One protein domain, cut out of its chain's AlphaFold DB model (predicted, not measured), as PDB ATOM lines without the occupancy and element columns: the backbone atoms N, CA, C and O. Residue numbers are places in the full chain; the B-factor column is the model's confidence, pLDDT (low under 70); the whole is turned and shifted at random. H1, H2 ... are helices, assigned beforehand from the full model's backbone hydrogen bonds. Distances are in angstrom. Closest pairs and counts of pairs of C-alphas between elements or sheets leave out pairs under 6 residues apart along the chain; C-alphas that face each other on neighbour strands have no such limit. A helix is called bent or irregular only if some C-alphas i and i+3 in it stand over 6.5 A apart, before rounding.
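AT A GLANCE: This is residues 2 to 127 of the 296 residues of the protein "ELMO domain-containing protein" of Amphiamblys sp. WSBS2006 (UniProt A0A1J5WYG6). Three helical hairpins follow one another: the small pair H3 and H4 is the core, the hairpin of H1 and H2 packs on it from one side, and the hairpin of H5 and H6 packs on it from another. The two long helices H1 and H6 make the length, with residues 2 to 13 of H1 sticking out at one end and residues 121 to 127 at the other. The printed part has 126 residues with six named helices, H1 to H6 in chain order, and no named strand; the class is all helix. The whole is loose, with a radius of gyration of the C-alphas of 17.3 A and spans of 68 by 28 by 22 A.

IN THESE COORDINATES: Find C-alpha 2 at (-7.950, 7.306, 36.250); from there H1, residues 2 to 30, runs 42.5 A to C-alpha 30 at (-25.357, 16.363, -1.484). H2 is residues 35 to 48, 20.5 A long; it is irregular, but only just, with C-alphas 39 and 42 7.0 A apart. Look next at H3, residues 52 to 58, and H4, residues 62 to 70. H5, residues 82 to 95, spans 19.6 A and is irregular, with C-alphas 83 and 86 9.1 A apart. H6, residues 102 to 126, runs 35.9 A and ends at C-alpha 126, at (-47.238, 13.745, -18.516).

HOW THE PARTS SIT: Start on H1: its residues 17 to 28 alone touch H2, closest at the C-alphas of Val 21 and Ala 44, 5.8 A apart. This hairpin runs opposite ways at 37 degrees, only just a steep tilt. Residues 25 to 29 of H1 alone touch H4, closest at the C-alphas of Ser 29 and Ser 67, 5.7 A, at a steep tilt of 61 degrees. H4 and H3 touch as a hairpin, a shallow tilt of 25 degrees, opposite ways; their closest C-alphas, of Val 65 and Ile 53, are 5.0 A apart. Look at residues 108 to 112 of H6, which alone touch H4, about perpendicular at 76 degrees, with the C-alphas of Ile 108 and Ala 62 closest at 5.2 A. H5 and H6 touch as a hairpin at a steep tilt of 41 degrees, closest at the C-alphas of Ser 82 and Ser 113, 5.6 A. H1 and H6 are apart. Every O i to N i+4 pair is within hydrogen-bond range in H1, H3, H4 and H6; H2 and H5 have 8 of 10 each.

THE WHOLE: The C-alphas of Phe 2 and Lys 127, the two farthest apart, are 70.3 A apart. The printed part has no cut; the link from H4 to H5 is long, with 11 residues. Look for low confidence at residues 32 to 33 and 76 to 83, under 70; the mean pLDDT of the printed part is 85.3.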
ATOM      1  N   PHE A   2      -8.653   6.811  37.445       79.06
ATOM      2  CA  PHE A   2      -7.950   7.306  36.250       79.06
ATOM      3  C   PHE A   2      -8.325   6.548  34.963       79.06
ATOM      4  O   PHE A   2      -8.685   7.171  33.970       79.06
ATOM      5  N   GLU A   3      -8.349   5.212  34.994       80.75
ATOM      6  CA  GLU A   3      -8.759   4.384  33.843       80.75
ATOM      7  C   GLU A   3     -10.208   4.644  33.412       80.75
ATOM      8  O   GLU A   3     -10.501   4.756  32.224       80.75
ATOM      9  N   THR A   4     -11.118   4.816  34.375       84.31
ATOM     10  CA  THR A   4     -12.515   5.160  34.097       84.31
ATOM     11  C   THR A   4     -12.647   6.533  33.439       84.31
ATOM     12  O   THR A   4     -13.394   6.669  32.472       84.31
ATOM     13  N   ALA A   5     -11.890   7.538  33.893       80.38
ATOM     14  CA  ALA A   5     -11.862   8.857  33.261       80.38
ATOM     15  C   ALA A   5     -11.279   8.812  31.835       80.38
ATOM     16  O   ALA A   5     -11.828   9.438  30.927       80.38
ATOM     17  N   LEU A   6     -10.219   8.025  31.612       85.06
ATOM     18  CA  LEU A   6      -9.609   7.850  30.291       85.06
ATOM     19  C   LEU A   6     -10.569   7.172  29.300       85.06
ATOM     20  O   LEU A   6     -10.706   7.625  28.164       85.06
ATOM     21  N   CYS A   7     -11.284   6.132  29.741       84.69
ATOM     22  CA  CYS A   7     -12.306   5.455  28.941       84.69
ATOM     23  C   CYS A   7     -13.470   6.386  28.574       84.69
ATOM     24  O   CYS A   7     -13.946   6.360  27.438       84.69
ATOM     25  N   LEU A   8     -13.915   7.237  29.505       86.44
ATOM     26  CA  LEU A   8     -14.967   8.223  29.237       86.44
ATOM     27  C   LEU A   8     -14.515   9.273  28.217       86.44
ATOM     28  O   LEU A   8     -15.262   9.575  27.286       86.44
ATOM     29  N   LEU A   9     -13.285   9.779  28.338       88.06
ATOM     30  CA  LEU A   9     -12.703  10.707  27.365       88.06
ATOM     31  C   LEU A   9     -12.558  10.060  25.984       88.06
ATOM     32  O   LEU A   9     -12.979  10.647  24.990       88.06
ATOM     33  N   ALA A  10     -12.035   8.834  25.908       86.94
ATOM     34  CA  ALA A  10     -11.905   8.097  24.652       86.94
ATOM     35  C   ALA A  10     -13.270   7.848  23.988       86.94
ATOM     36  O   ALA A  10     -13.421   8.052  22.783       86.94
ATOM     37  N   SER A  11     -14.285   7.484  24.777       88.38
ATOM     38  CA  SER A  11     -15.665   7.319  24.308       88.38
ATOM     39  C   SER A  11     -16.253   8.634  23.781       88.38
ATOM     40  O   SER A  11     -16.842   8.663  22.699       88.38
ATOM     41  N   ALA A  12     -16.031   9.746  24.488       88.31
ATOM     42  CA  ALA A  12     -16.480  11.068  24.057       88.31
ATOM     43  C   ALA A  12     -15.811  11.501  22.742       88.31
ATOM     44  O   ALA A  12     -16.497  11.934  21.813       88.31
ATOM     45  N   VAL A  13     -14.491  11.325  22.622       89.69
ATOM     46  CA  VAL A  13     -13.740  11.612  21.389       89.69
ATOM     47  C   VAL A  13     -14.245  10.745  20.238       89.69
ATOM     48  O   VAL A  13     -14.530  11.258  19.155       89.69
ATOM     49  N   TYR A  14     -14.431   9.444  20.469       88.94
ATOM     50  CA  TYR A  14     -14.971   8.531  19.467       88.94
ATOM     51  C   TYR A  14     -16.379   8.943  19.010       88.94
ATOM     52  O   TYR A  14     -16.656   8.982  17.810       88.94
ATOM     53  N   ALA A  15     -17.255   9.344  19.936       87.00
ATOM     54  CA  ALA A  15     -18.588   9.842  19.611       87.00
ATOM     55  C   ALA A  15     -18.544  11.118  18.750       87.00
ATOM     56  O   ALA A  15     -19.323  11.249  17.801       87.00
ATOM     57  N   VAL A  16     -17.620  12.042  19.030       89.38
ATOM     58  CA  VAL A  16     -17.404  13.244  18.206       89.38
ATOM     59  C   VAL A  16     -16.923  12.865  16.804       89.38
ATOM     60  O   VAL A  16     -17.489  13.338  15.816       89.38
ATOM     61  N   LEU A  17     -15.946  11.962  16.692       89.81
ATOM     62  CA  LEU A  17     -15.442  11.482  15.401       89.81
ATOM     63  C   LEU A  17     -16.539  10.799  14.574       89.81
ATOM     64  O   LEU A  17     -16.646  11.045  13.371       89.81
ATOM     65  N   LEU A  18     -17.409  10.005  15.204       87.81
ATOM     66  CA  LEU A  18     -18.568   9.415  14.533       87.81
ATOM     67  C   LEU A  18     -19.541  10.478  14.011       87.81
ATOM     68  O   LEU A  18     -20.002  10.375  12.873       87.81
ATOM     69  N   ARG A  19     -19.828  11.523  14.798       87.88
ATOM     70  CA  ARG A  19     -20.678  12.640  14.348       87.88
ATOM     71  C   ARG A  19     -20.077  13.346  13.134       87.88
ATOM     72  O   ARG A  19     -20.809  13.623  12.186       87.88
ATOM     73  N   ILE A  20     -18.759  13.556  13.116       88.38
ATOM     74  CA  ILE A  20     -18.045  14.128  11.966       88.38
ATOM     75  C   ILE A  20     -18.177  13.217  10.740       88.38
ATOM     76  O   ILE A  20     -18.533  13.687   9.661       88.38
ATOM     77  N   VAL A  21     -17.960  11.907  10.886       88.19
ATOM     78  CA  VAL A  21     -18.133  10.950   9.779       88.19
ATOM     79  C   VAL A  21     -19.558  11.000   9.221       88.19
ATOM     80  O   VAL A  21     -19.745  11.043   8.006       88.19
ATOM     81  N   PHE A  22     -20.573  11.039  10.085       87.94
ATOM     82  CA  PHE A  22     -21.971  11.070   9.657       87.94
ATOM     83  C   PHE A  22     -22.369  12.385   8.990       87.94
ATOM     84  O   PHE A  22     -23.128  12.360   8.015       87.94
ATOM     85  N   PHE A  23     -21.830  13.503   9.473       86.12
ATOM     86  CA  PHE A  23     -21.934  14.811   8.839       86.12
ATOM     87  C   PHE A  23     -21.324  14.791   7.428       86.12
ATOM     88  O   PHE A  23     -21.966  15.207   6.461       86.12
ATOM     89  N   LEU A  24     -20.124  14.219   7.281       87.38
ATOM     90  CA  LEU A  24     -19.438  14.097   5.994       87.38
ATOM     91  C   LEU A  24     -20.162  13.154   5.025       87.38
ATOM     92  O   LEU A  24     -20.215  13.443   3.831       87.38
ATOM     93  N   ASP A  25     -20.780  12.072   5.511       86.69
ATOM     94  CA  ASP A  25     -21.644  11.211   4.692       86.69
ATOM     95  C   ASP A  25     -22.859  11.975   4.150       86.69
ATOM     96  O   ASP A  25     -23.166  11.879   2.956       86.69
ATOM     97  N   ASN A  26     -23.517  12.775   4.996       84.06
ATOM     98  CA  ASN A  26     -24.633  13.615   4.569       84.06
ATOM     99  C   ASN A  26     -24.164  14.620   3.505       84.06
ATOM    100  O   ASN A  26     -24.748  14.661   2.422       84.06
ATOM    101  N   LEU A  27     -23.069  15.349   3.751       83.06
ATOM    102  CA  LEU A  27     -22.474  16.285   2.785       83.06
ATOM    103  C   LEU A  27     -22.121  15.617   1.454       83.06
ATOM    104  O   LEU A  27     -22.426  16.139   0.382       83.06
ATOM    105  N   ASN A  28     -21.504  14.440   1.506       83.56
ATOM    106  CA  ASN A  28     -21.089  13.699   0.323       83.56
ATOM    107  C   ASN A  28     -22.275  13.185  -0.511       83.56
ATOM    108  O   ASN A  28     -22.135  12.984  -1.719       83.56
ATOM    109  N   SER A  29     -23.439  12.964   0.105       78.75
ATOM    110  CA  SER A  29     -24.680  12.669  -0.625       78.75
ATOM    111  C   SER A  29     -25.262  13.902  -1.332       78.75
ATOM    112  O   SER A  29     -26.004  13.770  -2.308       78.75
ATOM    113  N   LEU A  30     -24.910  15.112  -0.874       73.69
ATOM    114  CA  LEU A  30     -25.357  16.363  -1.484       73.69
ATOM    115  C   LEU A  30     -24.546  16.746  -2.715       73.69
ATOM    116  O   LEU A  30     -25.131  17.141  -3.719       73.69
ATOM    117  N   SER A  31     -23.220  16.633  -2.625       70.25
ATOM    118  CA  SER A  31     -22.281  17.131  -3.635       70.25
ATOM    119  C   SER A  31     -22.097  16.206  -4.841       70.25
ATOM    120  O   SER A  31     -21.310  16.516  -5.726       70.25
ATOM    121  N   GLY A  32     -22.780  15.056  -4.885       64.94
ATOM    122  CA  GLY A  32     -22.637  14.090  -5.981       64.94
ATOM    123  C   GLY A  32     -21.322  13.299  -5.952       64.94
ATOM    124  O   GLY A  32     -21.067  12.488  -6.838       64.94
ATOM    125  N   GLY A  33     -20.518  13.437  -4.893       65.19
ATOM    126  CA  GLY A  33     -19.182  12.846  -4.805       65.19
ATOM    127  C   GLY A  33     -18.108  13.707  -5.467       65.19
ATOM    128  O   GLY A  33     -18.358  14.447  -6.408       65.19
ATOM    129  N   GLY A  34     -16.888  13.626  -4.938       72.38
ATOM    130  CA  GLY A  34     -15.779  14.483  -5.362       72.38
ATOM    131  C   GLY A  34     -14.548  14.318  -4.476       72.38
ATOM    132  O   GLY A  34     -14.389  13.280  -3.825       72.38
ATOM    133  N   VAL A  35     -13.695  15.344  -4.424       72.31
ATOM    134  CA  VAL A  35     -12.452  15.362  -3.624       72.31
ATOM    135  C   VAL A  35     -12.722  15.013  -2.160       72.31
ATOM    136  O   VAL A  35     -12.048  14.143  -1.614       72.31
ATOM    137  N   LEU A  36     -13.785  15.578  -1.574       72.12
ATOM    138  CA  LEU A  36     -14.197  15.300  -0.195       72.12
ATOM    139  C   LEU A  36     -14.300  13.790   0.065       72.12
ATOM    140  O   LEU A  36     -13.723  13.275   1.017       72.12
ATOM    141  N   SER A  37     -14.953  13.056  -0.840       77.44
ATOM    142  CA  SER A  37     -15.172  11.613  -0.707       77.44
ATOM    143  C   SER A  37     -13.884  10.788  -0.704       77.44
ATOM    144  O   SER A  37     -13.834   9.754  -0.043       77.44
ATOM    145  N   LYS A  38     -12.840  11.238  -1.413       81.31
ATOM    146  CA  LYS A  38     -11.539  10.556  -1.442       81.31
ATOM    147  C   LYS A  38     -10.787  10.729  -0.123       81.31
ATOM    148  O   LYS A  38     -10.084   9.813   0.284       81.31
ATOM    149  N   LEU A  39     -10.980  11.868   0.542       82.62
ATOM    150  CA  LEU A  39     -10.291  12.217   1.783       82.62
ATOM    151  C   LEU A  39     -10.882  11.492   2.998       82.62
ATOM    152  O   LEU A  39     -10.148  10.864   3.752       82.62
ATOM    153  N   TYR A  40     -12.206  11.536   3.187       88.88
ATOM    154  CA  TYR A  40     -12.793  11.063   4.450       88.88
ATOM    155  C   TYR A  40     -13.202   9.583   4.451       88.88
ATOM    156  O   TYR A  40     -13.286   8.981   5.519       88.88
ATOM    157  N   LYS A  41     -13.470   8.960   3.292       89.00
ATOM    158  CA  LYS A  41     -13.963   7.568   3.245       89.00
ATOM    159  C   LYS A  41     -13.002   6.540   3.860       89.00
ATOM    160  O   LYS A  41     -13.513   5.650   4.543       89.00
ATOM    161  N   PRO A  42     -11.668   6.617   3.660       90.50
ATOM    162  CA  PRO A  42     -10.730   5.721   4.336       90.50
ATOM    163  C   PRO A  42     -10.811   5.856   5.861       90.50
ATOM    164  O   PRO A  42     -10.986   4.854   6.549       90.50
ATOM    165  N   ALA A  43     -10.806   7.092   6.373       89.50
ATOM    166  CA  ALA A  43     -10.947   7.373   7.802       89.50
ATOM    167  C   ALA A  43     -12.298   6.889   8.353       89.50
ATOM    168  O   ALA A  43     -12.349   6.216   9.376       89.50
ATOM    169  N   ALA A  44     -13.395   7.134   7.634       90.81
ATOM    170  CA  ALA A  44     -14.717   6.636   7.999       90.81
ATOM    171  C   ALA A  44     -14.763   5.102   8.059       90.81
ATOM    172  O   ALA A  44     -15.426   4.545   8.930       90.81
ATOM    173  N   ARG A  45     -14.063   4.407   7.153       90.81
ATOM    174  CA  ARG A  45     -13.981   2.941   7.170       90.81
ATOM    175  C   ARG A  45     -13.148   2.435   8.343       90.81
ATOM    176  O   ARG A  45     -13.558   1.462   8.962       90.81
ATOM    177  N   LEU A  46     -12.033   3.095   8.655       90.44
ATOM    178  CA  LEU A  46     -11.206   2.768   9.816       90.44
ATOM    179  C   LEU A  46     -11.987   2.953  11.126       90.44
ATOM    180  O   LEU A  46     -11.966   2.074  11.976       90.44
ATOM    181  N   LEU A  47     -12.725   4.060  11.247       89.81
ATOM    182  CA  LEU A  47     -13.493   4.395  12.448       89.81
ATOM    183  C   LEU A  47     -14.727   3.511  12.647       89.81
ATOM    184  O   LEU A  47     -15.056   3.174  13.774       89.81
ATOM    185  N   THR A  48     -15.441   3.166  11.573       89.44
ATOM    186  CA  THR A  48     -16.739   2.467  11.683       89.44
ATOM    187  C   THR A  48     -16.675   0.976  11.379       89.44
ATOM    188  O   THR A  48     -17.654   0.273  11.614       89.44
ATOM    189  N   GLY A  49     -15.594   0.504  10.756       88.75
ATOM    190  CA  GLY A  49     -15.505  -0.835  10.165       88.75
ATOM    191  C   GLY A  49     -16.397  -1.052   8.932       88.75
ATOM    192  O   GLY A  49     -16.345  -2.120   8.327       88.75
ATOM    193  N   LYS A  50     -17.196  -0.055   8.522       88.94
ATOM    194  CA  LYS A  50     -18.290  -0.199   7.547       88.94
ATOM    195  C   LYS A  50     -18.032   0.558   6.245       88.94
ATOM    196  O   LYS A  50     -17.513   1.682   6.233       88.94
ATOM    197  N   GLY A  51     -18.450  -0.037   5.128       88.62
ATOM    198  CA  GLY A  51     -18.527   0.645   3.834       88.62
ATOM    199  C   GLY A  51     -19.597   1.745   3.807       88.62
ATOM    200  O   GLY A  51     -20.452   1.829   4.681       88.62
ATOM    201  N   GLU A  52     -19.584   2.596   2.776       88.38
ATOM    202  CA  GLU A  52     -20.543   3.710   2.647       88.38
ATOM    203  C   GLU A  52     -22.010   3.244   2.650       88.38
ATOM    204  O   GLU A  52     -22.840   3.825   3.344       88.38
ATOM    205  N   ILE A  53     -22.320   2.166   1.920       90.56
ATOM    206  CA  ILE A  53     -23.673   1.592   1.892       90.56
ATOM    207  C   ILE A  53     -24.046   1.043   3.269       90.56
ATOM    208  O   ILE A  53     -25.122   1.352   3.762       90.56
ATOM    209  N   GLU A  54     -23.154   0.299   3.923       91.88
ATOM    210  CA  GLU A  54     -23.404  -0.268   5.255       91.88
ATOM    211  C   GLU A  54     -23.642   0.812   6.316       91.88
ATOM    212  O   GLU A  54     -24.518   0.643   7.159       91.88
ATOM    213  N   ARG A  55     -22.936   1.951   6.245       91.94
ATOM    214  CA  ARG A  55     -23.214   3.110   7.112       91.94
ATOM    215  C   ARG A  55     -24.584   3.732   6.832       91.94
ATOM    216  O   ARG A  55     -25.271   4.149   7.764       91.94
ATOM    217  N   GLY A  56     -24.997   3.790   5.565       92.56
ATOM    218  CA  GLY A  56     -26.350   4.205   5.180       92.56
ATOM    219  C   GLY A  56     -27.423   3.259   5.728       92.56
ATOM    220  O   GLY A  56     -28.395   3.720   6.327       92.56
ATOM    221  N   LEU A  57     -27.203   1.947   5.594       94.38
ATOM    222  CA  LEU A  57     -28.086   0.891   6.099       94.38
ATOM    223  C   LEU A  57     -28.217   0.937   7.623       94.38
ATOM    224  O   LEU A  57     -29.334   0.979   8.131       94.38
ATOM    225  N   SER A  58     -27.102   1.027   8.356       92.44
ATOM    226  CA  SER A  58     -27.125   1.074   9.825       92.44
ATOM    227  C   SER A  58     -27.854   2.302  10.369       92.44
ATOM    228  O   SER A  58     -28.367   2.279  11.483       92.44
ATOM    229  N   ARG A  59     -27.904   3.386   9.586       91.81
ATOM    230  CA  ARG A  59     -28.625   4.627   9.912       91.81
ATOM    231  C   ARG A  59     -30.031   4.684   9.299       91.81
ATOM    232  O   ARG A  59     -30.705   5.698   9.456       91.81
ATOM    233  N   LYS A  60     -30.455   3.640   8.575       92.31
ATOM    234  CA  LYS A  60     -31.718   3.561   7.817       92.31
ATOM    235  C   LYS A  60     -31.940   4.733   6.842       92.31
ATOM    236  O   LYS A  60     -33.081   5.112   6.576       92.31
ATOM    237  N   LYS A  61     -30.853   5.297   6.298       91.31
ATOM    238  CA  LYS A  61     -30.864   6.448   5.380       91.31
ATOM    239  C   LYS A  61     -30.817   5.990   3.925       91.31
ATOM    240  O   LYS A  61     -29.745   5.714   3.380       91.31
ATOM    241  N   ALA A  62     -31.982   5.944   3.290       91.94
ATOM    242  CA  ALA A  62     -32.150   5.566   1.897       91.94
ATOM    243  C   ALA A  62     -31.421   6.516   0.943       91.94
ATOM    244  O   ALA A  62     -30.850   6.047  -0.036       91.94
ATOM    245  N   VAL A  63     -31.338   7.819   1.244       89.75
ATOM    246  CA  VAL A  63     -30.601   8.786   0.405       89.75
ATOM    247  C   VAL A  63     -29.110   8.458   0.320       89.75
ATOM    248  O   VAL A  63     -28.506   8.596  -0.747       89.75
ATOM    249  N   LEU A  64     -28.502   8.017   1.428       90.44
ATOM    250  CA  LEU A  64     -27.082   7.659   1.459       90.44
ATOM    251  C   LEU A  64     -26.825   6.395   0.638       90.44
ATOM    252  O   LEU A  64     -25.899   6.364  -0.175       90.44
ATOM    253  N   VAL A  65     -27.680   5.384   0.809       91.62
ATOM    254  CA  VAL A  65     -27.611   4.139   0.035       91.62
ATOM    255  C   VAL A  65     -27.826   4.427  -1.448       91.62
ATOM    256  O   VAL A  65     -26.993   4.040  -2.260       91.62
ATOM    257  N   HIS A  66     -28.869   5.181  -1.804       90.19
ATOM    258  CA  HIS A  66     -29.144   5.625  -3.173       90.19
ATOM    259  C   HIS A  66     -27.932   6.324  -3.796       90.19
ATOM    260  O   HIS A  66     -27.449   5.897  -4.842       90.19
ATOM    261  N   SER A  67     -27.371   7.327  -3.114       88.06
ATOM    262  CA  SER A  67     -26.219   8.092  -3.614       88.06
ATOM    263  C   SER A  67     -24.980   7.212  -3.811       88.06
ATOM    264  O   SER A  67     -24.191   7.419  -4.736       88.06
ATOM    265  N   ALA A  68     -24.770   6.222  -2.941       88.31
ATOM    266  CA  ALA A  68     -23.675   5.269  -3.069       88.31
ATOM    267  C   ALA A  68     -23.898   4.270  -4.220       88.31
ATOM    268  O   ALA A  68     -22.950   3.947  -4.937       88.31
ATOM    269  N   LEU A  69     -25.139   3.817  -4.427       87.38
ATOM    270  CA  LEU A  69     -25.517   2.937  -5.534       87.38
ATOM    271  C   LEU A  69     -25.385   3.647  -6.885       87.38
ATOM    272  O   LEU A  69     -24.756   3.098  -7.781       87.38
ATOM    273  N   VAL A  70     -25.872   4.885  -7.020       84.19
ATOM    274  CA  VAL A  70     -25.766   5.678  -8.264       84.19
ATOM    275  C   VAL A  70     -24.313   5.915  -8.677       84.19
ATOM    276  O   VAL A  70     -23.993   5.894  -9.860       84.19
ATOM    277  N   ARG A  71     -23.406   6.086  -7.710       83.00
ATOM    278  CA  ARG A  71     -21.965   6.252  -7.977       83.00
ATOM    279  C   ARG A  71     -21.225   4.936  -8.203       83.00
ATOM    280  O   ARG A  71     -20.047   4.941  -8.564       83.00
ATOM    281  N   SER A  72     -21.868   3.803  -7.942       82.62
ATOM    282  CA  SER A  72     -21.245   2.498  -8.094       82.62
ATOM    283  C   SER A  72     -21.067   2.170  -9.571       82.62
ATOM    284  O   SER A  72     -22.027   1.875 -10.267       82.62
ATOM    285  N   ARG A  73     -19.815   2.078 -10.029       76.75
ATOM    286  CA  ARG A  73     -19.493   1.561 -11.375       76.75
ATOM    287  C   ARG A  73     -19.890   0.095 -11.584       76.75
ATOM    288  O   ARG A  73     -19.894  -0.382 -12.708       76.75
ATOM    289  N   GLN A  74     -20.172  -0.617 -10.493       76.31
ATOM    290  CA  GLN A  74     -20.460  -2.052 -10.483       76.31
ATOM    291  C   GLN A  74     -21.956  -2.371 -10.422       76.31
ATOM    292  O   GLN A  74     -22.295  -3.539 -10.457       76.31
ATOM    293  N   ILE A  75     -22.828  -1.374 -10.227       74.38
ATOM    294  CA  ILE A  75     -24.274  -1.599 -10.076       74.38
ATOM    295  C   ILE A  75     -24.982  -0.705 -11.082       74.38
ATOM    296  O   ILE A  75     -24.811   0.514 -11.056       74.38
ATOM    297  N   ARG A  76     -25.784  -1.299 -11.963       67.44
ATOM    298  CA  ARG A  76     -26.571  -0.551 -12.944       67.44
ATOM    299  C   ARG A  76     -27.866  -0.071 -12.300       67.44
ATOM    300  O   ARG A  76     -28.878  -0.752 -12.291       67.44
ATOM    301  N   THR A  77     -27.868   1.153 -11.783       61.41
ATOM    302  CA  THR A  77     -29.056   1.732 -11.125       61.41
ATOM    303  C   THR A  77     -30.278   1.897 -12.028       61.41
ATOM    304  O   THR A  77     -31.386   2.013 -11.510       61.41
ATOM    305  N   LYS A  78     -30.110   1.856 -13.359       56.22
ATOM    306  CA  LYS A  78     -31.219   1.824 -14.331       56.22
ATOM    307  C   LYS A  78     -32.142   0.601 -14.151       56.22
ATOM    308  O   LYS A  78     -33.264   0.630 -14.645       56.22
ATOM    309  N   GLU A  79     -31.691  -0.418 -13.419       54.72
ATOM    310  CA  GLU A  79     -32.397  -1.676 -13.147       54.72
ATOM    311  C   GLU A  79     -33.066  -1.716 -11.757       54.72
ATOM    312  O   GLU A  79     -33.748  -2.683 -11.443       54.72
ATOM    313  N   LEU A  80     -32.963  -0.655 -10.938       64.69
ATOM    314  CA  LEU A  80     -33.654  -0.545  -9.634       64.69
ATOM    315  C   LEU A  80     -35.180  -0.343  -9.766       64.69
ATOM    316  O   LEU A  80     -35.807   0.232  -8.888       64.69
ATOM    317  N   ARG A  81     -35.785  -0.771 -10.875       64.75
ATOM    318  CA  ARG A  81     -37.240  -0.763 -11.065       64.75
ATOM    319  C   ARG A  81     -37.836  -2.006 -10.412       64.75
ATOM    320  O   ARG A  81     -37.174  -3.043 -10.326       64.75
ATOM    321  N   SER A  82     -39.090  -1.924  -9.975       60.78
ATOM    322  CA  SER A  82     -39.779  -2.983  -9.210       60.78
ATOM    323  C   SER A  82     -39.758  -4.391  -9.837       60.78
ATOM    324  O   SER A  82     -39.901  -5.374  -9.110       60.78
ATOM    325  N   GLY A  83     -39.512  -4.518 -11.147       62.72
ATOM    326  CA  GLY A  83     -39.613  -5.775 -11.895       62.72
ATOM    327  C   GLY A  83     -38.677  -6.920 -11.478       62.72
ATOM    328  O   GLY A  83     -39.043  -8.071 -11.693       62.72
ATOM    329  N   ASN A  84     -37.506  -6.667 -10.867       70.25
ATOM    330  CA  ASN A  84     -36.574  -7.752 -10.491       70.25
ATOM    331  C   ASN A  84     -35.873  -7.567  -9.130       70.25
ATOM    332  O   ASN A  84     -34.662  -7.731  -8.962       70.25
ATOM    333  N   LYS A  85     -36.661  -7.239  -8.105       75.69
ATOM    334  CA  LYS A  85     -36.176  -6.928  -6.750       75.69
ATOM    335  C   LYS A  85     -35.262  -7.999  -6.129       75.69
ATOM    336  O   LYS A  85     -34.255  -7.661  -5.510       75.69
ATOM    337  N   LYS A  86     -35.601  -9.292  -6.248       81.19
ATOM    338  CA  LYS A  86     -34.831 -10.381  -5.605       81.19
ATOM    339  C   LYS A  86     -33.444 -10.554  -6.218       81.19
ATOM    340  O   LYS A  86     -32.501 -10.893  -5.504       81.19
ATOM    341  N   GLU A  87     -33.308 -10.372  -7.525       80.81
ATOM    342  CA  GLU A  87     -32.013 -10.442  -8.198       80.81
ATOM    343  C   GLU A  87     -31.157  -9.228  -7.861       80.81
ATOM    344  O   GLU A  87     -30.038  -9.400  -7.382       80.81
ATOM    345  N   VAL A  88     -31.736  -8.028  -7.950       81.25
ATOM    346  CA  VAL A  88     -31.053  -6.773  -7.621       81.25
ATOM    347  C   VAL A  88     -30.541  -6.774  -6.178       81.25
ATOM    348  O   VAL A  88     -29.391  -6.424  -5.922       81.25
ATOM    349  N   LEU A  89     -31.337  -7.245  -5.213       87.94
ATOM    350  CA  LEU A  89     -30.890  -7.372  -3.821       87.94
ATOM    351  C   LEU A  89     -29.716  -8.347  -3.662       87.94
ATOM    352  O   LEU A  89     -28.771  -8.049  -2.926       87.94
ATOM    353  N   ARG A  90     -29.756  -9.500  -4.347       85.88
ATOM    354  CA  ARG A  90     -28.666 -10.491  -4.313       85.88
ATOM    355  C   ARG A  90     -27.391  -9.929  -4.927       85.88
ATOM    356  O   ARG A  90     -26.319 -10.097  -4.346       85.88
ATOM    357  N   GLU A  91     -27.507  -9.244  -6.059       86.25
ATOM    358  CA  GLU A  91     -26.383  -8.604  -6.732       86.25
ATOM    359  C   GLU A  91     -25.762  -7.513  -5.854       86.25
ATOM    360  O   GLU A  91     -24.558  -7.548  -5.605       86.25
ATOM    361  N   ILE A  92     -26.569  -6.598  -5.302       88.06
ATOM    362  CA  ILE A  92     -26.081  -5.537  -4.409       88.06
ATOM    363  C   ILE A  92     -25.376  -6.148  -3.195       88.06
ATOM    364  O   ILE A  92     -24.251  -5.751  -2.878       88.06
ATOM    365  N   ALA A  93     -25.996  -7.131  -2.535       89.31
ATOM    366  CA  ALA A  93     -25.426  -7.762  -1.349       89.31
ATOM    367  C   ALA A  93     -24.084  -8.449  -1.648       89.31
ATOM    368  O   ALA A  93     -23.120  -8.266  -0.901       89.31
ATOM    369  N   LYS A  94     -23.993  -9.179  -2.769       89.50
ATOM    370  CA  LYS A  94     -22.765  -9.855  -3.216       89.50
ATOM    371  C   LYS A  94     -21.676  -8.850  -3.589       89.50
ATOM    372  O   LYS A  94     -20.573  -8.901  -3.044       89.50
ATOM    373  N   THR A  95     -21.987  -7.906  -4.473       87.56
ATOM    374  CA  THR A  95     -21.042  -6.918  -5.017       87.56
ATOM    375  C   THR A  95     -20.502  -5.988  -3.939       87.56
ATOM    376  O   THR A  95     -19.328  -5.612  -3.960       87.56
ATOM    377  N   LYS A  96     -21.341  -5.624  -2.965       87.12
ATOM    378  CA  LYS A  96     -20.973  -4.711  -1.876       87.12
ATOM    379  C   LYS A  96     -20.563  -5.421  -0.594       87.12
ATOM    380  O   LYS A  96     -20.255  -4.739   0.376       87.12
ATOM    381  N   LYS A  97     -20.477  -6.757  -0.620       88.94
ATOM    382  CA  LYS A  97     -20.069  -7.608   0.510       88.94
ATOM    383  C   LYS A  97     -20.887  -7.335   1.782       88.94
ATOM    384  O   LYS A  97     -20.348  -7.399   2.881       88.94
ATOM    385  N   ILE A  98     -22.180  -7.055   1.621       87.56
ATOM    386  CA  ILE A  98     -23.095  -6.732   2.722       87.56
ATOM    387  C   ILE A  98     -23.435  -8.030   3.460       87.56
ATOM    388  O   ILE A  98     -24.149  -8.890   2.937       87.56
ATOM    389  N   ARG A  99     -22.887  -8.185   4.667       84.31
ATOM    390  CA  ARG A  99     -23.115  -9.364   5.520       84.31
ATOM    391  C   ARG A  99     -24.276  -9.145   6.489       84.31
ATOM    392  O   ARG A  99     -25.103 -10.040   6.653       84.31
ATOM    393  N   GLU A 100     -24.356  -7.944   7.052       87.06
ATOM    394  CA  GLU A 100     -25.376  -7.504   8.009       87.06
ATOM    395  C   GLU A 100     -26.421  -6.592   7.340       87.06
ATOM    396  O   GLU A 100     -26.264  -6.197   6.188       87.06
ATOM    397  N   HIS A 101     -27.500  -6.246   8.047       91.06
ATOM    398  CA  HIS A 101     -28.527  -5.299   7.579       91.06
ATOM    399  C   HIS A 101     -29.259  -5.680   6.270       91.06
ATOM    400  O   HIS A 101     -29.687  -4.820   5.496       91.06
ATOM    401  N   LYS A 102     -29.414  -6.983   5.986       90.56
ATOM    402  CA  LYS A 102     -30.105  -7.468   4.770       90.56
ATOM    403  C   LYS A 102     -31.579  -7.056   4.720       90.56
ATOM    404  O   LYS A 102     -32.102  -6.808   3.635       90.56
ATOM    405  N   LYS A 103     -32.237  -6.976   5.881       91.56
ATOM    406  CA  LYS A 103     -33.629  -6.524   5.997       91.56
ATOM    407  C   LYS A 103     -33.743  -5.047   5.618       91.56
ATOM    408  O   LYS A 103     -34.521  -4.706   4.733       91.56
ATOM    409  N   GLU A 104     -32.910  -4.198   6.216       94.50
ATOM    410  CA  GLU A 104     -32.855  -2.762   5.928       94.50
ATOM    411  C   GLU A 104     -32.488  -2.497   4.467       94.50
ATOM    412  O   GLU A 104     -33.006  -1.560   3.864       94.50
ATOM    413  N   LEU A 105     -31.625  -3.332   3.877       92.50
ATOM    414  CA  LEU A 105     -31.313  -3.258   2.453       92.50
ATOM    415  C   LEU A 105     -32.565  -3.494   1.603       92.50
ATOM    416  O   LEU A 105     -32.805  -2.721   0.680       92.50
ATOM    417  N   GLY A 106     -33.370  -4.506   1.936       91.50
ATOM    418  CA  GLY A 106     -34.662  -4.761   1.293       91.50
ATOM    419  C   GLY A 106     -35.595  -3.549   1.353       91.50
ATOM    420  O   GLY A 106     -36.030  -3.064   0.313       91.50
ATOM    421  N   GLU A 107     -35.828  -3.021   2.556       92.06
ATOM    422  CA  GLU A 107     -36.717  -1.873   2.797       92.06
ATOM    423  C   GLU A 107     -36.239  -0.585   2.106       92.06
ATOM    424  O   GLU A 107     -37.037   0.213   1.612       92.06
ATOM    425  N   ILE A 108     -34.927  -0.334   2.083       92.56
ATOM    426  CA  ILE A 108     -34.363   0.845   1.418       92.56
ATOM    427  C   ILE A 108     -34.427   0.704  -0.099       92.56
ATOM    428  O   ILE A 108     -34.774   1.670  -0.778       92.56
ATOM    429  N   VAL A 109     -34.106  -0.473  -0.636       89.94
ATOM    430  CA  VAL A 109     -34.214  -0.719  -2.077       89.94
ATOM    431  C   VAL A 109     -35.666  -0.591  -2.527       89.94
ATOM    432  O   VAL A 109     -35.892   0.018  -3.561       89.94
ATOM    433  N   ASP A 110     -36.645  -1.033  -1.733       88.94
ATOM    434  CA  ASP A 110     -38.065  -0.796  -2.027       88.94
ATOM    435  C   ASP A 110     -38.404   0.680  -2.161       88.94
ATOM    436  O   ASP A 110     -38.993   1.092  -3.158       88.94
ATOM    437  N   ARG A 111     -37.983   1.496  -1.190       90.25
ATOM    438  CA  ARG A 111     -38.198   2.946  -1.242       90.25
ATOM    439  C   ARG A 111     -37.549   3.575  -2.473       90.25
ATOM    440  O   ARG A 111     -38.148   4.436  -3.113       90.25
ATOM    441  N   ILE A 112     -36.341   3.135  -2.822       89.69
ATOM    442  CA  ILE A 112     -35.635   3.601  -4.020       89.69
ATOM    443  C   ILE A 112     -36.386   3.197  -5.296       89.69
ATOM    444  O   ILE A 112     -36.539   4.031  -6.188       89.69
ATOM    445  N   SER A 113     -36.878   1.960  -5.374       88.25
ATOM    446  CA  SER A 113     -37.652   1.471  -6.518       88.25
ATOM    447  C   SER A 113     -38.948   2.253  -6.690       88.25
ATOM    448  O   SER A 113     -39.209   2.763  -7.776       88.25
ATOM    449  N   VAL A 114     -39.712   2.443  -5.609       89.31
ATOM    450  CA  VAL A 114     -40.950   3.239  -5.620       89.31
ATOM    451  C   VAL A 114     -40.678   4.672  -6.077       89.31
ATOM    452  O   VAL A 114     -41.437   5.204  -6.885       89.31
ATOM    453  N   PHE A 115     -39.586   5.293  -5.623       91.25
ATOM    454  CA  PHE A 115     -39.192   6.629  -6.073       91.25
ATOM    455  C   PHE A 115     -38.969   6.684  -7.595       91.25
ATOM    456  O   PHE A 115     -39.513   7.566  -8.262       91.25
ATOM    457  N   TYR A 116     -38.221   5.732  -8.163       88.75
ATOM    458  CA  TYR A 116     -37.969   5.690  -9.606       88.75
ATOM    459  C   TYR A 116     -39.204   5.317 -10.428       88.75
ATOM    460  O   TYR A 116     -39.399   5.884 -11.504       88.75
ATOM    461  N   ASP A 117     -40.040   4.406  -9.937       89.62
ATOM    462  CA  ASP A 117     -41.279   4.013 -10.608       89.62
ATOM    463  C   ASP A 117     -42.291   5.163 -10.598       89.62
ATOM    464  O   ASP A 117     -42.909   5.434 -11.626       89.62
ATOM    465  N   THR A 118     -42.386   5.907  -9.490       92.12
ATOM    466  CA  THR A 118     -43.201   7.131  -9.384       92.12
ATOM    467  C   THR A 118     -42.722   8.182 -10.377       92.12
ATOM    468  O   THR A 118     -43.514   8.711 -11.152       92.12
ATOM    469  N   LYS A 119     -41.413   8.451 -10.399       91.81
ATOM    470  CA  LYS A 119     -40.785   9.391 -11.332       91.81
ATOM    471  C   LYS A 119     -41.079   9.016 -12.790       91.81
ATOM    472  O   LYS A 119     -41.647   9.804 -13.542       91.81
ATOM    473  N   ALA A 120     -40.797   7.769 -13.163       91.75
ATOM    474  CA  ALA A 120     -41.024   7.277 -14.516       91.75
ATOM    475  C   ALA A 120     -42.513   7.222 -14.894       91.75
ATOM    476  O   ALA A 120     -42.848   7.474 -16.046       91.75
ATOM    477  N   GLY A 121     -43.398   6.855 -13.964       94.62
ATOM    478  CA  GLY A 121     -44.845   6.812 -14.179       94.62
ATOM    479  C   GLY A 121     -45.413   8.190 -14.468       94.62
ATOM    480  O   GLY A 121     -46.080   8.372 -15.484       94.62
ATOM    481  N   ARG A 122     -45.048   9.178 -13.648       96.69
ATOM    482  CA  ARG A 122     -45.509  10.556 -13.828       96.69
ATOM    483  C   ARG A 122     -45.037  11.160 -15.143       96.69
ATOM    484  O   ARG A 122     -45.812  11.823 -15.820       96.69
ATOM    485  N   GLU A 123     -43.805  10.875 -15.560       94.81
ATOM    486  CA  GLU A 123     -43.309  11.314 -16.868       94.81
ATOM    487  C   GLU A 123     -43.993  10.635 -18.058       94.81
ATOM    488  O   GLU A 123     -44.114  11.252 -19.119       94.81
ATOM    489  N   ARG A 124     -44.445   9.382 -17.913       96.00
ATOM    490  CA  ARG A 124     -45.241   8.711 -18.952       96.00
ATOM    491  C   ARG A 124     -46.603   9.377 -19.105       96.00
ATOM    492  O   ARG A 124     -46.934   9.796 -20.210       96.00
ATOM    493  N   GLU A 125     -47.338   9.549 -18.008       97.06
ATOM    494  CA  GLU A 125     -48.662  10.188 -18.042       97.06
ATOM    495  C   GLU A 125     -48.579  11.672 -18.418       97.06
ATOM    496  O   GLU A 125     -49.479  12.198 -19.068       97.06
ATOM    497  N   ARG A 126     -47.465  12.351 -18.104       96.69
ATOM    498  CA  ARG A 126     -47.238  13.745 -18.516       96.69
ATOM    499  C   ARG A 126     -47.230  13.916 -20.033       96.69
ATOM    500  O   ARG A 126     -47.680  14.932 -20.550       96.69
ATOM    501  N   LYS A 127     -46.687  12.931 -20.748       95.62
ATOM    502  CA  LYS A 127     -46.564  12.949 -22.214       95.62
ATOM    503  C   LYS A 127     -47.818  12.455 -22.923       95.62
ATOM    504  O   LYS A 127     -47.894  12.545 -24.144       95.62
TER     505      LYS A 127